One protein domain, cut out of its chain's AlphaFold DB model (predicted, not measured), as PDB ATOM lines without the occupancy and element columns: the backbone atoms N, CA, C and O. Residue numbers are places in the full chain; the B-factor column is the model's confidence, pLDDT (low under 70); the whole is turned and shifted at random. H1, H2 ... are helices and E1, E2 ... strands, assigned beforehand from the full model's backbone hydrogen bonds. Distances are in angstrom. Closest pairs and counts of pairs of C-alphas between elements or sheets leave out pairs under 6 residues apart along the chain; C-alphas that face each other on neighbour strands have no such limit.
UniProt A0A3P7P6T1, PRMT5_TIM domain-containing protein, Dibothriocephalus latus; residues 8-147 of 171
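What this domain is: This is residues 8 to 147 of the 171 residues of the protein "PRMT5_TIM domain-containing protein" of Dibothriocephalus latus (UniProt A0A3P7P6T1). A five-stranded parallel sheet, strongly twisted and curled like part of a barrel, has H1 covering its E1 and E2 end and the long H4 packed over E3 and E4, with H5 side by side with H4. H2 packs on H4 away from the sheet, and the short H3 sits by H1. The printed part has 140 residues, with five named helices and five named strands along the chain as E1 H1 E2 H2 H3 E3 H4 E4 H5 E5; across the sheet the strands keep the order E1 E2 E3 E4 E5. The class is mixed, helices and strands, and the whole is compact, with a radius of gyration of the C-alphas of 15.2 A and an elongated outline of 45 by 28 by 27 A.

How they stand to each other: Begin with E1, residues 8 to 10, parallel to E2, residues 30 to 34, where N 10 and O 32 are 2.8 A apart. H1, residues 16 to 25, runs along the strands over E2 and only just over E1, with 3 C-alphas, at a height over the sheet of 9.1 A. E3, residues 73 to 76, is parallel to E2, with N 76 and O 33 at 2.8 A. E4, residues 112 to 117, is parallel to E3, with N 114 and O 75 at 2.7 A, and to E5, residues 141 to 146, with N 115 and O 143 at 2.8 A. H4, residues 88 to 107, runs along the strands over E3 and E4 at a height of 10.2 A; with H1 on the same face it makes two layers, helices on one face of a sheet. Each strand and the next form a strand-helix-strand unit, parallel neighbours with helix between, with a right-handed crossover. H5, residues 123 to 135, only grazes the sheet and touches residues 95 to 102 of H4 at a shallow tilt of 31 degrees, the same way; the closest C-alphas are Glu 95 and Ile 128, 7.5 A. H2, residues 46 to 51, touches residues 93 to 97 of H4, closest at the C-alphas of Ile 49 and Cys 97, 6.5 A. H3, residues 58 to 61, touches H1, with the C-alphas of Lys 17 and Gln 60 closest at 6.3 A. In H1, H2, H4 and H5 every O i to N i+4 pair is within hydrogen-bond range; H3 is too short for one.

Where its parts are: Find C-alpha 8 at (249.659, 225.306, 219.450), where E1 begins; H1 then spans 14.0 A and E2 13.8 A. Past H2, H3 and E3, C-alpha 88 at (275.141, 201.663, 215.009) opens H4, 28.6 A long. E4 spans 15.7 A, H5 18.2 A, and E5 15.9 A to C-alpha 146 at (252.731, 208.751, 216.679).

The domain as a whole: The C-alphas of Thr 65 and Ser 86 are farthest apart, 47.3 A. The printed part has no cut; E2 to H2, H3 to E3 and E3 to H4 are long links. Look for pLDDT under 70 at residues 12 to 13, 38 to 44, 62 to 68, 136 to 140 and 145 to 147.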
ATOM      1  N   LEU A   8     249.079 224.912 220.730       87.62
ATOM      2  CA  LEU A   8     249.659 225.306 219.450       87.62
ATOM      3  C   LEU A   8     251.108 224.831 219.383       87.62
ATOM      4  O   LEU A   8     251.904 225.204 220.236       87.62
ATOM      5  N   ARG A   9     251.472 224.041 218.368       86.50
ATOM      6  CA  ARG A   9     252.881 223.742 218.083       86.50
ATOM      7  C   ARG A   9     253.451 224.830 217.180       86.50
ATOM      8  O   ARG A   9     252.929 225.071 216.096       86.50
ATOM      9  N   ILE A  10     254.529 225.447 217.633       82.50
ATOM     10  CA  ILE A  10     255.271 226.481 216.927       82.50
ATOM     11  C   ILE A  10     256.595 225.857 216.488       82.50
ATOM     12  O   ILE A  10     257.232 225.130 217.251       82.50
ATOM     13  N   GLY A  11     256.964 226.076 215.226       74.38
ATOM     14  CA  GLY A  11     258.254 225.640 214.686       74.38
ATOM     15  C   GLY A  11     259.404 226.533 215.164       74.38
ATOM     16  O   GLY A  11     259.369 227.086 216.262       74.38
ATOM     17  N   GLN A  12     260.422 226.715 214.319       67.19
ATOM     18  CA  GLN A  12     261.496 227.672 214.593       67.19
ATOM     19  C   GLN A  12     260.946 229.104 214.683       67.19
ATOM     20  O   GLN A  12     260.362 229.612 213.728       67.19
ATOM     21  N   THR A  13     261.160 229.746 215.831       68.81
ATOM     22  CA  THR A  13     260.902 231.171 216.059       68.81
ATOM     23  C   THR A  13     262.052 231.773 216.859       68.81
ATOM     24  O   THR A  13     262.585 231.120 217.757       68.81
ATOM     25  N   ASP A  14     262.423 233.011 216.540       70.38
ATOM     26  CA  ASP A  14     263.453 233.762 217.267       70.38
ATOM     27  C   ASP A  14     262.901 234.406 218.552       70.38
ATOM     28  O   ASP A  14     263.659 234.676 219.483       70.38
ATOM     29  N   ASP A  15     261.581 234.620 218.620       78.44
ATOM     30  CA  ASP A  15     260.892 235.198 219.776       78.44
ATOM     31  C   ASP A  15     259.740 234.296 220.227       78.44
ATOM     32  O   ASP A  15     258.625 234.308 219.696       78.44
ATOM     33  N   LEU A  16     260.034 233.476 221.231       78.06
ATOM     34  CA  LEU A  16     259.072 232.532 221.780       78.06
ATOM     35  C   LEU A  16     258.075 233.198 222.734       78.06
ATOM     36  O   LEU A  16     256.949 232.722 222.873       78.06
ATOM     37  N   LYS A  17     258.466 234.293 223.396       80.44
ATOM     38  CA  LYS A  17     257.614 234.993 224.367       80.44
ATOM     39  C   LYS A  17     256.470 235.708 223.670       80.44
ATOM     40  O   LYS A  17     255.325 235.613 224.120       80.44
ATOM     41  N   THR A  18     256.768 236.375 222.560       83.56
ATOM     42  CA  THR A  18     255.742 237.000 221.723       83.56
ATOM     43  C   THR A  18     254.821 235.934 221.145       83.56
ATOM     44  O   THR A  18     253.612 236.003 221.345       83.56
ATOM     45  N   ALA A  19     255.384 234.862 220.577       82.94
ATOM     46  CA  ALA A  19     254.601 233.759 220.027       82.94
ATOM     47  C   ALA A  19     253.687 233.083 221.075       82.94
ATOM     48  O   ALA A  19     252.553 232.706 220.777       82.94
ATOM     49  N   TYR A  20     254.146 232.970 222.325       84.31
ATOM     50  CA  TYR A  20     253.334 232.487 223.442       84.31
ATOM     51  C   TYR A  20     252.220 233.457 223.831       84.31
ATOM     52  O   TYR A  20     251.081 233.036 224.022       84.31
ATOM     53  N   THR A  21     252.531 234.750 223.928       84.94
ATOM     54  CA  THR A  21     251.543 235.789 224.250       84.94
ATOM     55  C   THR A  21     250.431 235.814 223.203       84.94
ATOM     56  O   THR A  21     249.249 235.828 223.553       84.94
ATOM     57  N   ASP A  22     250.802 235.705 221.927       86.44
ATOM     58  CA  ASP A  22     249.866 235.619 220.812       86.44
ATOM     59  C   ASP A  22     249.013 234.350 220.905       86.44
ATOM     60  O   ASP A  22     247.786 234.424 220.813       86.44
ATOM     61  N   ALA A  23     249.617 233.190 221.175       86.75
ATOM     62  CA  ALA A  23     248.879 231.938 221.326       86.75
ATOM     63  C   ALA A  23     247.860 231.993 222.481       86.75
ATOM     64  O   ALA A  23     246.708 231.580 222.323       86.75
ATOM     65  N   VAL A  24     248.244 232.555 223.627       85.25
ATOM     66  CA  VAL A  24     247.328 232.750 224.761       85.25
ATOM     67  C   VAL A  24     246.198 233.710 224.382       85.25
ATOM     68  O   VAL A  24     245.040 233.440 224.699       85.25
ATOM     69  N   SER A  25     246.499 234.786 223.645       86.56
ATOM     70  CA  SER A  25     245.486 235.733 223.154       86.56
ATOM     71  C   SER A  25     244.473 235.084 222.199       86.56
ATOM     72  O   SER A  25     243.296 235.442 222.203       86.56
ATOM     73  N   MET A  26     244.907 234.075 221.437       88.12
ATOM     74  CA  MET A  26     244.062 233.276 220.543       88.12
ATOM     75  C   MET A  26     243.277 232.173 221.273       88.12
ATOM     76  O   MET A  26     242.476 231.478 220.649       88.12
ATOM     77  N   GLY A  27     243.475 232.008 222.585       86.44
ATOM     78  CA  GLY A  27     242.762 231.032 223.409       86.44
ATOM     79  C   GLY A  27     243.418 229.650 223.496       86.44
ATOM     80  O   GLY A  27     242.763 228.706 223.943       86.44
ATOM     81  N   TYR A  28     244.684 229.499 223.092       87.81
ATOM     82  CA  TYR A  28     245.428 228.254 223.301       87.81
ATOM     83  C   TYR A  28     245.836 228.097 224.771       87.81
ATOM     84  O   TYR A  28     246.259 229.045 225.429       87.81
ATOM     85  N   ALA A  29     245.727 226.874 225.288       83.44
ATOM     86  CA  ALA A  29     246.030 226.551 226.680       83.44
ATOM     87  C   ALA A  29     247.528 226.305 226.933       83.44
ATOM     88  O   ALA A  29     247.991 226.450 228.062       83.44
ATOM     89  N   PHE A  30     248.273 225.892 225.907       85.25
ATOM     90  CA  PHE A  30     249.707 225.619 225.987       85.25
ATOM     91  C   PHE A  30     250.374 225.772 224.619       85.25
ATOM     92  O   PHE A  30     249.711 225.711 223.579       85.25
ATOM     93  N   VAL A  31     251.694 225.941 224.624       87.38
ATOM     94  CA  VAL A  31     252.500 226.105 223.412       87.38
ATOM     95  C   VAL A  31     253.568 225.024 223.336       87.38
ATOM     96  O   VAL A  31     254.225 224.691 224.316       87.38
ATOM     97  N   GLY A  32     253.719 224.446 222.157       87.44
ATOM     98  CA  GLY A  32     254.734 223.467 221.827       87.44
ATOM     99  C   GLY A  32     255.884 224.090 221.057       87.44
ATOM    100  O   GLY A  32     255.617 224.842 220.126       87.44
ATOM    101  N   ALA A  33     257.127 223.753 221.389       87.00
ATOM    102  CA  ALA A  33     258.295 224.169 220.615       87.00
ATOM    103  C   ALA A  33     259.369 223.079 220.600       87.00
ATOM    104  O   ALA A  33     259.498 222.312 221.557       87.00
ATOM    105  N   ASP A  34     260.147 223.023 219.522       86.75
ATOM    106  CA  ASP A  34     261.279 222.104 219.417       86.75
ATOM    107  C   ASP A  34     262.397 222.537 220.391       86.75
ATOM    108  O   ASP A  34     262.756 223.715 220.473       86.75
ATOM    109  N   LEU A  35     262.943 221.590 221.161       85.06
ATOM    110  CA  LEU A  35     263.987 221.868 222.161       85.06
ATOM    111  C   LEU A  35     265.307 222.287 221.504       85.06
ATOM    112  O   LEU A  35     266.028 223.160 221.997       85.06
ATOM    113  N   PHE A  36     265.611 221.653 220.377       84.31
ATOM    114  CA  PHE A  36     266.812 221.843 219.580       84.31
ATOM    115  C   PHE A  36     266.419 222.171 218.144       84.31
ATOM    116  O   PHE A  36     265.331 221.832 217.683       84.31
ATOM    117  N   GLN A  37     267.297 222.881 217.434       73.12
ATOM    118  CA  GLN A  37     267.043 223.188 216.030       73.12
ATOM    119  C   GLN A  37     267.043 221.872 215.246       73.12
ATOM    120  O   GLN A  37     267.975 221.078 215.395       73.12
ATOM    121  N   ASN A  38     266.018 221.651 214.413       63.53
ATOM    122  CA  ASN A  38     265.997 220.533 213.472       63.53
ATOM    123  C   ASN A  38     267.158 220.718 212.487       63.53
ATOM    124  O   ASN A  38     267.037 221.412 211.483       63.53
ATOM    125  N   SER A  39     268.308 220.142 212.815       54.66
ATOM    126  CA  SER A  39     269.378 219.921 211.857       54.66
ATOM    127  C   SER A  39     269.018 218.690 211.044       54.66
ATOM    128  O   SER A  39     268.562 217.692 211.610       54.66
ATOM    129  N   ASP A  40     269.291 218.736 209.743       55.97
ATOM    130  CA  ASP A  40     269.360 217.531 208.924       55.97
ATOM    131  C   ASP A  40     270.256 216.504 209.627       55.97
ATOM    132  O   ASP A  40     271.288 216.880 210.198       55.97
ATOM    133  N   GLU A  41     269.809 215.242 209.619       59.75
ATOM    134  CA  GLU A  41     270.413 214.081 210.283       59.75
ATOM    135  C   GLU A  41     271.943 214.165 210.245       59.75
ATOM    136  O   GLU A  41     272.565 213.920 209.200       59.75
ATOM    137  N   PRO A  42     272.598 214.557 211.347       57.38
ATOM    138  CA  PRO A  42     273.994 214.866 211.220       57.38
ATOM    139  C   PRO A  42     274.755 213.560 211.443       57.38
ATOM    140  O   PRO A  42     274.520 212.808 212.390       57.38
ATOM    141  N   LYS A  43     275.717 213.283 210.556       61.44
ATOM    142  CA  LYS A  43     276.814 212.350 210.844       61.44
ATOM    143  C   LYS A  43     277.623 212.961 211.990       61.44
ATOM    144  O   LYS A  43     278.581 213.713 211.779       61.44
ATOM    145  N   LEU A  44     277.115 212.745 213.194       68.75
ATOM    146  CA  LEU A  44     277.502 213.412 214.420       68.75
ATOM    147  C   LEU A  44     278.639 212.638 215.067       68.75
ATOM    148  O   LEU A  44     278.447 211.556 215.614       68.75
ATOM    149  N   THR A  45     279.834 213.213 215.021       76.38
ATOM    150  CA  THR A  45     280.877 212.887 215.991       76.38
ATOM    151  C   THR A  45     280.504 213.479 217.351       76.38
ATOM    152  O   THR A  45     279.750 214.452 217.423       76.38
ATOM    153  N   ASP A  46     281.061 212.936 218.432       76.62
ATOM    154  CA  ASP A  46     280.792 213.396 219.804       76.62
ATOM    155  C   ASP A  46     281.013 214.907 219.987       76.62
ATOM    156  O   ASP A  46     280.226 215.584 220.645       76.62
ATOM    157  N   GLU A  47     282.036 215.456 219.332       78.94
ATOM    158  CA  GLU A  47     282.335 216.893 219.311       78.94
ATOM    159  C   GLU A  47     281.186 217.715 218.716       78.94
ATOM    160  O   GLU A  47     280.809 218.756 219.256       78.94
ATOM    161  N   LYS A  48     280.580 217.228 217.628       78.44
ATOM    162  CA  LYS A  48     279.438 217.896 217.000       78.44
ATOM    163  C   LYS A  48     278.197 217.805 217.874       78.44
ATOM    164  O   LYS A  48     277.486 218.796 217.973       78.44
ATOM    165  N   ILE A  49     277.971 216.668 218.543       77.44
ATOM    166  CA  ILE A  49     276.863 216.498 219.501       77.44
ATOM    167  C   ILE A  49     276.985 217.514 220.631       77.44
ATOM    168  O   ILE A  49     276.005 218.172 220.985       77.44
ATOM    169  N   ALA A  50     278.190 217.680 221.179       77.00
ATOM    170  CA  ALA A  50     278.457 218.666 222.216       77.00
ATOM    171  C   ALA A  50     278.199 220.099 221.718       77.00
ATOM    172  O   ALA A  50     277.579 220.878 222.442       77.00
ATOM    173  N   ALA A  51     278.573 220.402 220.471       79.50
ATOM    174  CA  ALA A  51     278.398 221.712 219.849       79.50
ATOM    175  C   ALA A  51     276.945 222.072 219.473       79.50
ATOM    176  O   ALA A  51     276.675 223.249 219.245       79.50
ATOM    177  N   ILE A  52     276.006 221.113 219.416       78.19
ATOM    178  CA  ILE A  52     274.595 221.421 219.108       78.19
ATOM    179  C   ILE A  52     274.038 222.370 220.174       78.19
ATOM    180  O   ILE A  52     274.016 222.032 221.361       78.19
ATOM    181  N   LEU A  53     273.566 223.540 219.761       78.69
ATOM    182  CA  LEU A  53     272.959 224.501 220.673       78.69
ATOM    183  C   LEU A  53     271.452 224.243 220.809       78.69
ATOM    184  O   LEU A  53     270.796 223.914 219.817       78.69
ATOM    185  N   PRO A  54     270.895 224.404 222.019       82.31
ATOM    186  CA  PRO A  54     269.455 224.360 222.205       82.31
ATOM    187  C   PRO A  54     268.794 225.510 221.439       82.31
ATOM    188  O   PRO A  54     269.286 226.643 221.453       82.31
ATOM    189  N   ALA A  55     267.673 225.215 220.780       77.69
ATOM    190  CA  ALA A  55     266.823 226.239 220.178       77.69
ATOM    191  C   ALA A  55     266.108 227.021 221.280       77.69
ATOM    192  O   ALA A  55     266.061 228.250 221.259       77.69
ATOM    193  N   LEU A  56     265.612 226.293 222.281       78.44
ATOM    194  CA  LEU A  56     264.918 226.855 223.422       78.44
ATOM    195  C   LEU A  56     265.915 227.287 224.502       78.44
ATOM    196  O   LEU A  56     266.547 226.445 225.137       78.44
ATOM    197  N   ARG A  57     266.057 228.593 224.735       78.81
ATOM    198  CA  ARG A  57     266.977 229.128 225.751       78.81
ATOM    199  C   ARG A  57     266.262 229.452 227.066       78.81
ATOM    200  O   ARG A  57     265.075 229.765 227.079       78.81
ATOM    201  N   SER A  58     266.995 229.401 228.182       78.75
ATOM    202  CA  SER A  58     266.430 229.638 229.523       78.75
ATOM    203  C   SER A  58     265.860 231.050 229.694       78.75
ATOM    204  O   SER A  58     264.801 231.207 230.294       78.75
ATOM    205  N   ASP A  59     266.484 232.064 229.087       76.62
ATOM    206  CA  ASP A  59     266.013 233.458 229.084       76.62
ATOM    207  C   ASP A  59     264.677 233.646 228.347       76.62
ATOM    208  O   ASP A  59     263.941 234.593 228.625       76.62
ATOM    209  N   GLN A  60     264.342 232.743 227.420       73.56
ATOM    210  CA  GLN A  60     263.074 232.765 226.689       73.56
ATOM    211  C   GLN A  60     261.929 232.163 227.513       73.56
ATOM    212  O   GLN A  60     260.793 232.619 227.418       73.56
ATOM    213  N   VAL A  61     262.229 231.170 228.352       74.12
ATOM    214  CA  VAL A  61     261.237 230.412 229.131       74.12
ATOM    215  C   VAL A  61     261.043 230.974 230.542       74.12
ATOM    216  O   VAL A  61     259.952 230.904 231.110       74.12
ATOM    217  N   ASN A  62     262.091 231.552 231.119       69.06
ATOM    218  CA  ASN A  62     262.052 232.164 232.436       69.06
ATOM    219  C   ASN A  62     262.172 233.678 232.279       69.06
ATOM    220  O   ASN A  62     263.073 234.178 231.605       69.06
ATOM    221  N   THR A  63     261.248 234.425 232.881       62.81
ATOM    222  CA  THR A  63     261.385 235.881 232.965       62.81
ATOM    223  C   THR A  63     262.207 236.261 234.192       62.81
ATOM    224  O   THR A  63     262.132 235.609 235.234       62.81
ATOM    225  N   GLU A  64     262.989 237.337 234.085       58.44
ATOM    226  CA  GLU A  64     263.794 237.875 235.195       58.44
ATOM    227  C   GLU A  64     262.930 238.303 236.396       58.44
ATOM    228  O   GLU A  64     263.406 238.357 237.526       58.44
ATOM    229  N   THR A  65     261.637 238.548 236.164       60.81
ATOM    230  CA  THR A  65     260.621 238.883 237.170       60.81
ATOM    231  C   THR A  65     260.128 237.686 237.991       60.81
ATOM    232  O   THR A  65     259.335 237.877 238.907       60.81
ATOM    233  N   GLY A  66     260.600 236.465 237.711       58.16
ATOM    234  CA  GLY A  66     260.237 235.250 238.451       58.16
ATOM    235  C   GLY A  66     259.005 234.514 237.912       58.16
ATOM    236  O   GLY A  66     258.702 233.421 238.390       58.16
ATOM    237  N   ASP A  67     258.340 235.053 236.887       62.94
ATOM    238  CA  ASP A  67     257.262 234.358 236.184       62.94
ATOM    239  C   ASP A  67     257.867 233.386 235.163       62.94
ATOM    240  O   ASP A  67     258.526 233.781 234.193       62.94
ATOM    241  N   SER A  68     257.669 232.089 235.386       66.75
ATOM    242  CA  SER A  68     258.092 231.048 234.451       66.75
ATOM    243  C   SER A  68     256.910 230.598 233.606       66.75
ATOM    244  O   SER A  68     255.902 230.116 234.128       66.75
ATOM    245  N   ILE A  69     257.052 230.705 232.285       72.94
ATOM    246  CA  ILE A  69     256.073 230.148 231.348       72.94
ATOM    247  C   ILE A  69     256.311 228.649 231.118       72.94
ATOM    248  O   ILE A  69     255.439 227.997 230.551       72.94
ATOM    249  N   ALA A  70     257.405 228.065 231.641       73.00
ATOM    250  CA  ALA A  70     257.794 226.654 231.472       73.00
ATOM    251  C   ALA A  70     256.657 225.653 231.728       73.00
ATOM    252  O   ALA A  70     256.575 224.611 231.079       73.00
ATOM    253  N   GLY A  71     255.756 225.970 232.664       73.38
ATOM    254  CA  GLY A  71     254.610 225.126 232.997       73.38
ATOM    255  C   GLY A  71     253.576 224.974 231.875       73.38
ATOM    256  O   GLY A  71     252.847 223.982 231.883       73.38
ATOM    257  N   ASN A  72     253.540 225.916 230.930       80.94
ATOM    258  CA  ASN A  72     252.627 225.954 229.785       80.94
ATOM    259  C   ASN A  72     253.340 225.642 228.460       80.94
ATOM    260  O   ASN A  72     252.742 225.792 227.392       80.94
ATOM    261  N   PHE A  73     254.603 225.208 228.529       84.00
ATOM    262  CA  PHE A  73     255.359 224.757 227.372       84.00
ATOM    263  C   PHE A  73     255.451 223.239 227.298       84.00
ATOM    264  O   PHE A  73     255.625 222.541 228.299       84.00
ATOM    265  N   VAL A  74     255.387 222.748 226.066       87.12
ATOM    266  CA  VAL A  74     255.647 221.359 225.702       87.12
ATOM    267  C   VAL A  74     256.895 221.332 224.827       87.12
ATOM    268  O   VAL A  74     256.929 221.972 223.777       87.12
ATOM    269  N   GLY A  75     257.931 220.624 225.271       88.06
ATOM    270  CA  GLY A  75     259.179 220.493 224.518       88.06
ATOM    271  C   GLY A  75     259.082 219.352 223.519       88.06
ATOM    272  O   GLY A  75     258.715 218.253 223.906       88.06
ATOM    273  N   TYR A  76     259.409 219.575 222.256       88.50
ATOM    274  CA  TYR A  76     259.443 218.517 221.246       88.50
ATOM    275  C   TYR A  76     260.887 218.100 221.007       88.50
ATOM    276  O   TYR A  76     261.756 218.945 220.779       88.50
ATOM    277  N   VAL A  77     261.130 216.794 221.083       88.81
ATOM    278  CA  VAL A  77     262.435 216.212 220.775       88.81
ATOM    279  C   VAL A  77     262.681 216.259 219.272       88.81
ATOM    280  O   VAL A  77     261.749 216.066 218.483       88.81
ATOM    281  N   SER A  78     263.933 216.505 218.879       87.00
ATOM    282  CA  SER A  78     264.324 216.581 217.471       87.00
ATOM    283  C   SER A  78     263.839 215.365 216.694       87.00
ATOM    284  O   SER A  78     264.065 214.215 217.082       87.00
ATOM    285  N   SER A  79     263.208 215.617 215.548       83.06
ATOM    286  CA  SER A  79     262.560 214.554 214.781       83.06
ATOM    287  C   SER A  79     263.546 213.464 214.351       83.06
ATOM    288  O   SER A  79     263.205 212.288 214.422       83.06
ATOM    289  N   TRP A  80     264.770 213.810 213.952       84.75
ATOM    290  CA  TRP A  80     265.777 212.877 213.423       84.75
ATOM    291  C   TRP A  80     266.295 211.839 214.438       84.75
ATOM    292  O   TRP A  80     266.907 210.857 214.024       84.75
ATOM    293  N   ILE A  81     266.050 212.018 215.741       87.19
ATOM    294  CA  ILE A  81     266.531 211.101 216.780       87.19
ATOM    295  C   ILE A  81     265.872 209.725 216.612       87.19
ATOM    296  O   ILE A  81     264.648 209.584 216.662       87.19
ATOM    297  N   ASP A  82     266.705 208.697 216.447       88.62
ATOM    298  CA  ASP A  82     266.281 207.305 216.337       88.62
ATOM    299  C   ASP A  82     267.227 206.371 217.115       88.62
ATOM    300  O   ASP A  82     268.223 205.853 216.601       88.62
ATOM    301  N   CYS A  83     266.894 206.126 218.385       89.00
ATOM    302  CA  CYS A  83     267.648 205.231 219.272       89.00
ATOM    303  C   CYS A  83     267.534 203.744 218.898       89.00
ATOM    304  O   CYS A  83     268.239 202.917 219.469       89.00
ATOM    305  N   ASP A  84     266.663 203.378 217.960       89.69
ATOM    306  CA  ASP A  84     266.460 201.992 217.537       89.69
ATOM    307  C   ASP A  84     266.863 201.779 216.065       89.69
ATOM    308  O   ASP A  84     266.549 200.750 215.463       89.69
ATOM    309  N   ALA A  85     267.586 202.744 215.483       87.81
ATOM    310  CA  ALA A  85     268.130 202.656 214.137       87.81
ATOM    311  C   ALA A  85     269.037 201.428 213.946       87.81
ATOM    312  O   ALA A  85     269.793 201.017 214.836       87.81
ATOM    313  N   SER A  86     268.995 200.861 212.735       87.81
ATOM    314  CA  SER A  86     269.850 199.738 212.335       87.81
ATOM    315  C   SER A  86     271.327 200.131 212.275       87.81
ATOM    316  O   SER A  86     272.188 199.331 212.640       87.81
ATOM    317  N   ASP A  87     271.618 201.366 211.858       88.31
ATOM    318  CA  ASP A  87     272.973 201.912 211.866       88.31
ATOM    319  C   ASP A  87     273.440 202.167 213.308       88.31
ATOM    320  O   ASP A  87     272.828 202.916 214.070       88.31
ATOM    321  N   ALA A  88     274.552 201.533 213.684       87.44
ATOM    322  CA  ALA A  88     275.141 201.663 215.009       87.44
ATOM    323  C   ALA A  88     275.648 203.087 215.299       87.44
ATOM    324  O   ALA A  88     275.589 203.524 216.453       87.44
ATOM    325  N   ALA A  89     276.124 203.811 214.278       85.19
ATOM    326  CA  ALA A  89     276.593 205.184 214.435       85.19
ATOM    327  C   ALA A  89     275.421 206.130 214.729       85.19
ATOM    328  O   ALA A  89     275.451 206.845 215.733       85.19
ATOM    329  N   LEU A  90     274.358 206.059 213.917       85.94
ATOM    330  CA  LEU A  90     273.128 206.824 214.128       85.94
ATOM    331  C   LEU A  90     272.476 206.498 215.471       85.94
ATOM    332  O   LEU A  90     272.081 207.412 216.192       85.94
ATOM    333  N   ARG A  91     272.409 205.212 215.838       88.88
ATOM    334  CA  ARG A  91     271.866 204.785 217.129       88.88
ATOM    335  C   ARG A  91     272.620 205.448 218.276       88.88
ATOM    336  O   ARG A  91     272.010 206.140 219.079       88.88
ATOM    337  N   THR A  92     273.945 205.314 218.309       88.25
ATOM    338  CA  THR A  92     274.784 205.879 219.381       88.25
ATOM    339  C   THR A  92     274.681 207.405 219.451       88.25
ATOM    340  O   THR A  92     274.586 207.966 220.543       88.25
ATOM    341  N   ALA A  93     274.668 208.085 218.300       88.06
ATOM    342  CA  ALA A  93     274.487 209.533 218.244       88.06
ATOM    343  C   ALA A  93     273.102 209.953 218.760       88.06
ATOM    344  O   ALA A  93     272.999 210.880 219.561       88.06
ATOM    345  N   SER A  94     272.054 209.225 218.367       89.38
ATOM    346  CA  SER A  94     270.677 209.456 218.807       89.38
ATOM    347  C   SER A  94     270.516 209.263 220.311       89.38
ATOM    348  O   SER A  94     269.865 210.084 220.946       89.38
ATOM    349  N   GLU A  95     271.138 208.241 220.914       90.75
ATOM    350  CA  GLU A  95     271.106 208.051 222.376       90.75
ATOM    351  C   GLU A  95     271.719 209.250 223.119       90.75
ATOM    352  O   GLU A  95     271.137 209.761 224.077       90.75
ATOM    353  N   LYS A  96     272.882 209.730 222.658       89.12
ATOM    354  CA  LYS A  96     273.577 210.876 223.266       89.12
ATOM    355  C   LYS A  96     272.793 212.174 223.096       89.12
ATOM    356  O   LYS A  96     272.678 212.945 224.048       89.12
ATOM    357  N   CYS A  97     272.254 212.415 221.903       89.19
ATOM    358  CA  CYS A  97     271.430 213.588 221.642       89.19
ATOM    359  C   CYS A  97     270.137 213.546 222.448       89.19
ATOM    360  O   CYS A  97     269.850 214.526 223.122       89.19
ATOM    361  N   LEU A  98     269.431 212.415 222.496       90.19
ATOM    362  CA  LEU A  98     268.212 212.279 223.292       90.19
ATOM    363  C   LEU A  98     268.446 212.630 224.765       90.19
ATOM    364  O   LEU A  98     267.703 213.427 225.328       90.19
ATOM    365  N   LEU A  99     269.497 212.080 225.381       90.31
ATOM    366  CA  LEU A  99     269.850 212.416 226.763       90.31
ATOM    367  C   LEU A  99     270.157 213.906 226.923       90.31
ATOM    368  O   LEU A  99     269.707 214.529 227.881       90.31
ATOM    369  N   LYS A 100     270.878 214.505 225.971       89.31
ATOM    370  CA  LYS A 100     271.153 215.944 225.984       89.31
ATOM    371  C   LYS A 100     269.861 216.767 225.931       89.31
ATOM    372  O   LYS A 100     269.746 217.736 226.679       89.31
ATOM    373  N   GLU A 101     268.897 216.384 225.093       89.81
ATOM    374  CA  GLU A 101     267.615 217.087 224.990       89.81
ATOM    375  C   GLU A 101     266.760 216.933 226.251       89.81
ATOM    376  O   GLU A 101     266.202 217.917 226.739       89.81
ATOM    377  N   LEU A 102     266.709 215.729 226.824       89.38
ATOM    378  CA  LEU A 102     265.976 215.452 228.060       89.38
ATOM    379  C   LEU A 102     266.562 216.209 229.258       89.38
ATOM    380  O   LEU A 102     265.818 216.866 229.988       89.38
ATOM    381  N   ASN A 103     267.889 216.201 229.411       88.88
ATOM    382  CA  ASN A 103     268.575 216.958 230.460       88.88
ATOM    383  C   ASN A 103     268.336 218.464 230.300       88.88
ATOM    384  O   ASN A 103     268.186 219.188 231.284       88.88
ATOM    385  N   TRP A 104     268.274 218.955 229.058       88.69
ATOM    386  CA  TRP A 104     267.954 220.354 228.791       88.69
ATOM    387  C   TRP A 104     266.504 220.696 229.156       88.69
ATOM    388  O   TRP A 104     266.255 221.711 229.803       88.69
ATOM    389  N   ALA A 105     265.544 219.829 228.829       87.94
ATOM    390  CA  ALA A 105     264.153 220.008 229.237       87.94
ATOM    391  C   ALA A 105     263.986 219.993 230.768       87.94
ATOM    392  O   ALA A 105     263.239 220.809 231.318       87.94
ATOM    393  N   ALA A 106     264.713 219.114 231.466       87.00
ATOM    394  CA  ALA A 106     264.767 219.093 232.926       87.00
ATOM    395  C   ALA A 106     265.392 220.376 233.494       87.00
ATOM    396  O   ALA A 106     264.856 220.948 234.443       87.00
ATOM    397  N   HIS A 107     266.471 220.874 232.881       85.62
ATOM    398  CA  HIS A 107     267.101 222.146 233.248       85.62
ATOM    399  C   HIS A 107     266.143 223.340 233.107       85.62
ATOM    400  O   HIS A 107     266.148 224.240 233.943       85.62
ATOM    401  N   LEU A 108     265.281 223.325 232.088       84.56
ATOM    402  CA  LEU A 108     264.234 224.326 231.872       84.56
ATOM    403  C   LEU A 108     262.990 224.125 232.758       84.56
ATOM    404  O   LEU A 108     262.034 224.889 232.638       84.56
ATOM    405  N   ALA A 109     262.981 223.109 233.628       84.81
ATOM    406  CA  ALA A 109     261.841 222.729 234.463       84.81
ATOM    407  C   ALA A 109     260.542 222.501 233.660       84.81
ATOM    408  O   ALA A 109     259.436 222.796 234.130       84.81
ATOM    409  N   MET A 110     260.664 221.969 232.439       83.75
ATOM    410  CA  MET A 110     259.508 221.678 231.591       83.75
ATOM    411  C   MET A 110     258.681 220.536 232.177       83.75
ATOM    412  O   MET A 110     259.208 219.549 232.686       83.75
ATOM    413  N   ARG A 111     257.354 220.648 232.081       83.06
ATOM    414  CA  ARG A 111     256.442 219.624 232.614       83.06
ATOM    415  C   ARG A 111     256.191 218.479 231.647       83.06
ATOM    416  O   ARG A 111     255.818 217.392 232.089       83.06
ATOM    417  N   VAL A 112     256.314 218.736 230.347       87.06
ATOM    418  CA  VAL A 112     255.969 217.782 229.293       87.06
ATOM    419  C   VAL A 112     257.000 217.855 228.174       87.06
ATOM    420  O   VAL A 112     257.339 218.944 227.709       87.06
ATOM    421  N   VAL A 113     257.459 216.686 227.734       88.75
ATOM    422  CA  VAL A 113     258.301 216.513 226.552       88.75
ATOM    423  C   VAL A 113     257.653 215.490 225.622       88.75
ATOM    424  O   VAL A 113     257.283 214.402 226.055       88.75
ATOM    425  N   CYS A 114     257.517 215.832 224.346       88.94
ATOM    426  CA  CYS A 114     257.005 214.967 223.295       88.94
ATOM    427  C   CYS A 114     258.150 214.307 222.524       88.94
ATOM    428  O   CYS A 114     259.093 214.971 222.092       88.94
ATOM    429  N   ILE A 115     258.039 212.997 222.315       87.31
ATOM    430  CA  ILE A 115     259.002 212.181 221.574       87.31
ATOM    431  C   ILE A 115     258.259 211.434 220.476       87.31
ATOM    432  O   ILE A 115     257.228 210.809 220.724       87.31
ATOM    433  N   SER A 116     258.793 211.466 219.258       83.81
ATOM    434  CA  SER A 116     258.206 210.737 218.134       83.81
ATOM    435  C   SER A 116     258.535 209.244 218.206       83.81
ATOM    436  O   SER A 116     259.703 208.861 218.234       83.81
ATOM    437  N   LEU A 117     257.513 208.385 218.188       82.31
ATOM    438  CA  LEU A 117     257.696 206.937 218.060       82.31
ATOM    439  C   LEU A 117     257.713 206.551 216.580       82.31
ATOM    440  O   LEU A 117     256.720 206.723 215.876       82.31
ATOM    441  N   ARG A 118     258.842 206.012 216.110       78.81
ATOM    442  CA  ARG A 118     259.043 205.656 214.693       78.81
ATOM    443  C   ARG A 118     258.734 204.195 214.375       78.81
ATOM    444  O   ARG A 118     258.530 203.846 213.216       78.81
ATOM    445  N   ARG A 119     258.720 203.323 215.386       80.69
ATOM    446  CA  ARG A 119     258.488 201.879 215.237       80.69
ATOM    447  C   ARG A 119     257.475 201.380 216.264       80.69
ATOM    448  O   ARG A 119     257.247 202.026 217.282       80.69
ATOM    449  N   LEU A 120     256.908 200.198 216.015       77.94
ATOM    450  CA  LEU A 120     256.039 199.499 216.975       77.94
ATOM    451  C   LEU A 120     256.794 199.075 218.244       77.94
ATOM    452  O   LEU A 120     256.220 199.052 219.327       77.94
ATOM    453  N   ALA A 121     258.085 198.763 218.116       83.31
ATOM    454  CA  ALA A 121     258.961 198.418 219.227       83.31
ATOM    455  C   ALA A 121     260.156 199.377 219.254       83.31
ATOM    456  O   ALA A 121     260.894 199.460 218.273       83.31
ATOM    457  N   ASN A 122     260.342 200.074 220.380       87.44
ATOM    458  CA  ASN A 122     261.465 200.993 220.611       87.44
ATOM    459  C   ASN A 122     262.162 200.635 221.942       87.44
ATOM    460  O   ASN A 122     262.021 201.358 222.934       87.44
ATOM    461  N   PRO A 123     262.805 199.452 222.037       90.25
ATOM    462  CA  PRO A 123     263.376 198.966 223.291       90.25
ATOM    463  C   PRO A 123     264.519 199.846 223.809       90.25
ATOM    464  O   PRO A 123     264.605 200.061 225.020       90.25
ATOM    465  N   ASN A 124     265.379 200.384 222.934       90.06
ATOM    466  CA  ASN A 124     266.477 201.247 223.375       90.06
ATOM    467  C   ASN A 124     265.956 202.601 223.842       90.06
ATOM    468  O   ASN A 124     266.374 203.074 224.900       90.06
ATOM    469  N   LEU A 125     264.990 203.177 223.121       89.81
ATOM    470  CA  LEU A 125     264.307 204.389 223.565       89.81
ATOM    471  C   LEU A 125     263.683 204.195 224.954       89.81
ATOM    472  O   LEU A 125     263.943 204.978 225.865       89.81
ATOM    473  N   ALA A 126     262.912 203.120 225.144       89.75
ATOM    474  CA  ALA A 126     262.269 202.818 226.421       89.75
ATOM    475  C   ALA A 126     263.290 202.632 227.555       89.75
ATOM    476  O   ALA A 126     263.079 203.133 228.661       89.75
ATOM    477  N   ARG A 127     264.418 201.961 227.283       91.56
ATOM    478  CA  ARG A 127     265.524 201.794 228.238       91.56
ATOM    479  C   ARG A 127     266.094 203.141 228.680       91.56
ATOM    480  O   ARG A 127     266.285 203.347 229.876       91.56
ATOM    481  N   ILE A 128     266.363 204.043 227.736       90.62
ATOM    482  CA  ILE A 128     266.941 205.364 228.022       90.62
ATOM    483  C   ILE A 128     265.958 206.216 228.819       90.62
ATOM    484  O   ILE A 128     266.345 206.775 229.840       90.62
ATOM    485  N   LEU A 129     264.686 206.250 228.414       88.38
ATOM    486  CA  LEU A 129     263.645 206.982 229.138       88.38
ATOM    487  C   LEU A 129     263.468 206.455 230.559       88.38
ATOM    488  O   LEU A 129     263.435 207.237 231.500       88.38
ATOM    489  N   THR A 130     263.430 205.133 230.729       88.12
ATOM    490  CA  THR A 130     263.339 204.511 232.057       88.12
ATOM    491  C   THR A 130     264.542 204.887 232.916       88.12
ATOM    492  O   THR A 130     264.375 205.248 234.077       88.12
ATOM    493  N   SER A 131     265.751 204.841 232.347       88.94
ATOM    494  CA  SER A 131     266.963 205.257 233.049       88.94
ATOM    495  C   SER A 131     266.870 206.716 233.485       88.94
ATOM    496  O   SER A 131     267.080 206.994 234.658       88.94
ATOM    497  N   PHE A 132     266.503 207.617 232.571       87.75
ATOM    498  CA  PHE A 132     266.357 209.050 232.826       87.75
ATOM    499  C   PHE A 132     265.334 209.335 233.932       87.75
ATOM    500  O   PHE A 132     265.645 210.027 234.895       87.75
ATOM    501  N   THR A 133     264.138 208.739 233.860       83.06
ATOM    502  CA  THR A 133     263.080 208.925 234.868       83.06
ATOM    503  C   THR A 133     263.483 208.427 236.259       83.06
ATOM    504  O   THR A 133     262.990 208.939 237.259       83.06
ATOM    505  N   ILE A 134     264.361 207.423 236.345       83.06
ATOM    506  CA  ILE A 134     264.869 206.918 237.627       83.06
ATOM    507  C   ILE A 134     266.000 207.805 238.165       83.06
ATOM    508  O   ILE A 134     266.094 208.001 239.376       83.06
ATOM    509  N   THR A 135     266.886 208.303 237.296       78.31
ATOM    510  CA  THR A 135     268.083 209.056 237.705       78.31
ATOM    511  C   THR A 135     267.798 210.521 237.994       78.31
ATOM    512  O   THR A 135     268.347 211.079 238.944       78.31
ATOM    513  N   GLU A 136     266.955 211.152 237.185       68.38
ATOM    514  CA  GLU A 136     266.560 212.539 237.366       68.38
ATOM    515  C   GLU A 136     265.242 212.605 238.128       68.38
ATOM    516  O   GLU A 136     264.215 212.096 237.691       68.38
ATOM    517  N   TYR A 137     265.242 213.328 239.250       59.22
ATOM    518  CA  TYR A 137     264.032 213.716 239.990       59.22
ATOM    519  C   TYR A 137     263.190 214.757 239.223       59.22
ATOM    520  O   TYR A 137     262.553 215.632 239.812       59.22
ATOM    521  N   ALA A 138     263.211 214.710 237.893       61.91
ATOM    522  CA  ALA A 138     262.488 215.620 237.035       61.91
ATOM    523  C   ALA A 138     261.080 215.062 236.789       61.91
ATOM    524  O   ALA A 138     260.905 213.962 236.270       61.91
ATOM    525  N   SER A 139     260.050 215.838 237.131       62.25
ATOM    526  CA  SER A 139     258.639 215.493 236.872       62.25
ATOM    527  C   SER A 139     258.234 215.699 235.402       62.25
ATOM    528  O   SER A 139     257.143 216.185 235.099       62.25
ATOM    529  N   VAL A 140     259.131 215.356 234.473       69.62
ATOM    530  CA  VAL A 140     258.905 215.495 233.034       69.62
ATOM    531  C   VAL A 140     258.000 214.357 232.579       69.62
ATOM    532  O   VAL A 140     258.370 213.184 232.629       69.62
ATOM    533  N   ARG A 141     256.795 214.694 232.122       80.25
ATOM    534  CA  ARG A 141     255.905 213.733 231.469       80.25
ATOM    535  C   ARG A 141     256.337 213.543 230.025       80.25
ATOM    536  O   ARG A 141     256.458 214.515 229.288       80.25
ATOM    537  N   VAL A 142     256.533 212.291 229.626       77.31
ATOM    538  CA  VAL A 142     256.878 211.941 228.248       77.31
ATOM    539  C   VAL A 142     255.601 211.623 227.478       77.31
ATOM    540  O   VAL A 142     254.883 210.681 227.814       77.31
ATOM    541  N   CYS A 143     255.317 212.411 226.448       77.88
ATOM    542  CA  CYS A 143     254.251 212.161 225.488       77.88
ATOM    543  C   CYS A 143     254.844 211.474 224.256       77.88
ATOM    544  O   CYS A 143     255.915 211.847 223.785       77.88
ATOM    545  N   SER A 144     254.159 210.453 223.747       74.19
ATOM    546  CA  SER A 144     254.544 209.806 222.495       74.19
ATOM    547  C   SER A 144     253.713 210.375 221.355       74.19
ATOM    548  O   SER A 144     252.494 210.212 221.326       74.19
ATOM    549  N   ASP A 145     254.383 211.020 220.408       67.00
ATOM    550  CA  ASP A 145     253.766 211.431 219.158       67.00
ATOM    551  C   ASP A 145     253.889 210.268 218.176       67.00
ATOM    552  O   ASP A 145     254.988 209.874 217.774       67.00
ATOM    553  N   PHE A 146     252.755 209.681 217.798       59.31
ATOM    554  CA  PHE A 146     252.731 208.751 216.679       59.31
ATOM    555  C   PHE A 146     252.648 209.572 215.398       59.31
ATOM    556  O   PHE A 146     251.620 210.186 215.103       59.31
ATOM    557  N   PHE A 147     253.737 209.602 214.638       50.47
ATOM    558  CA  PHE A 147     253.699 210.193 213.313       50.47
ATOM    559  C   PHE A 147     252.908 209.238 212.417       50.47
ATOM    560  O   PHE A 147     253.415 208.197 212.004       50.47
TER     561      PHE A 147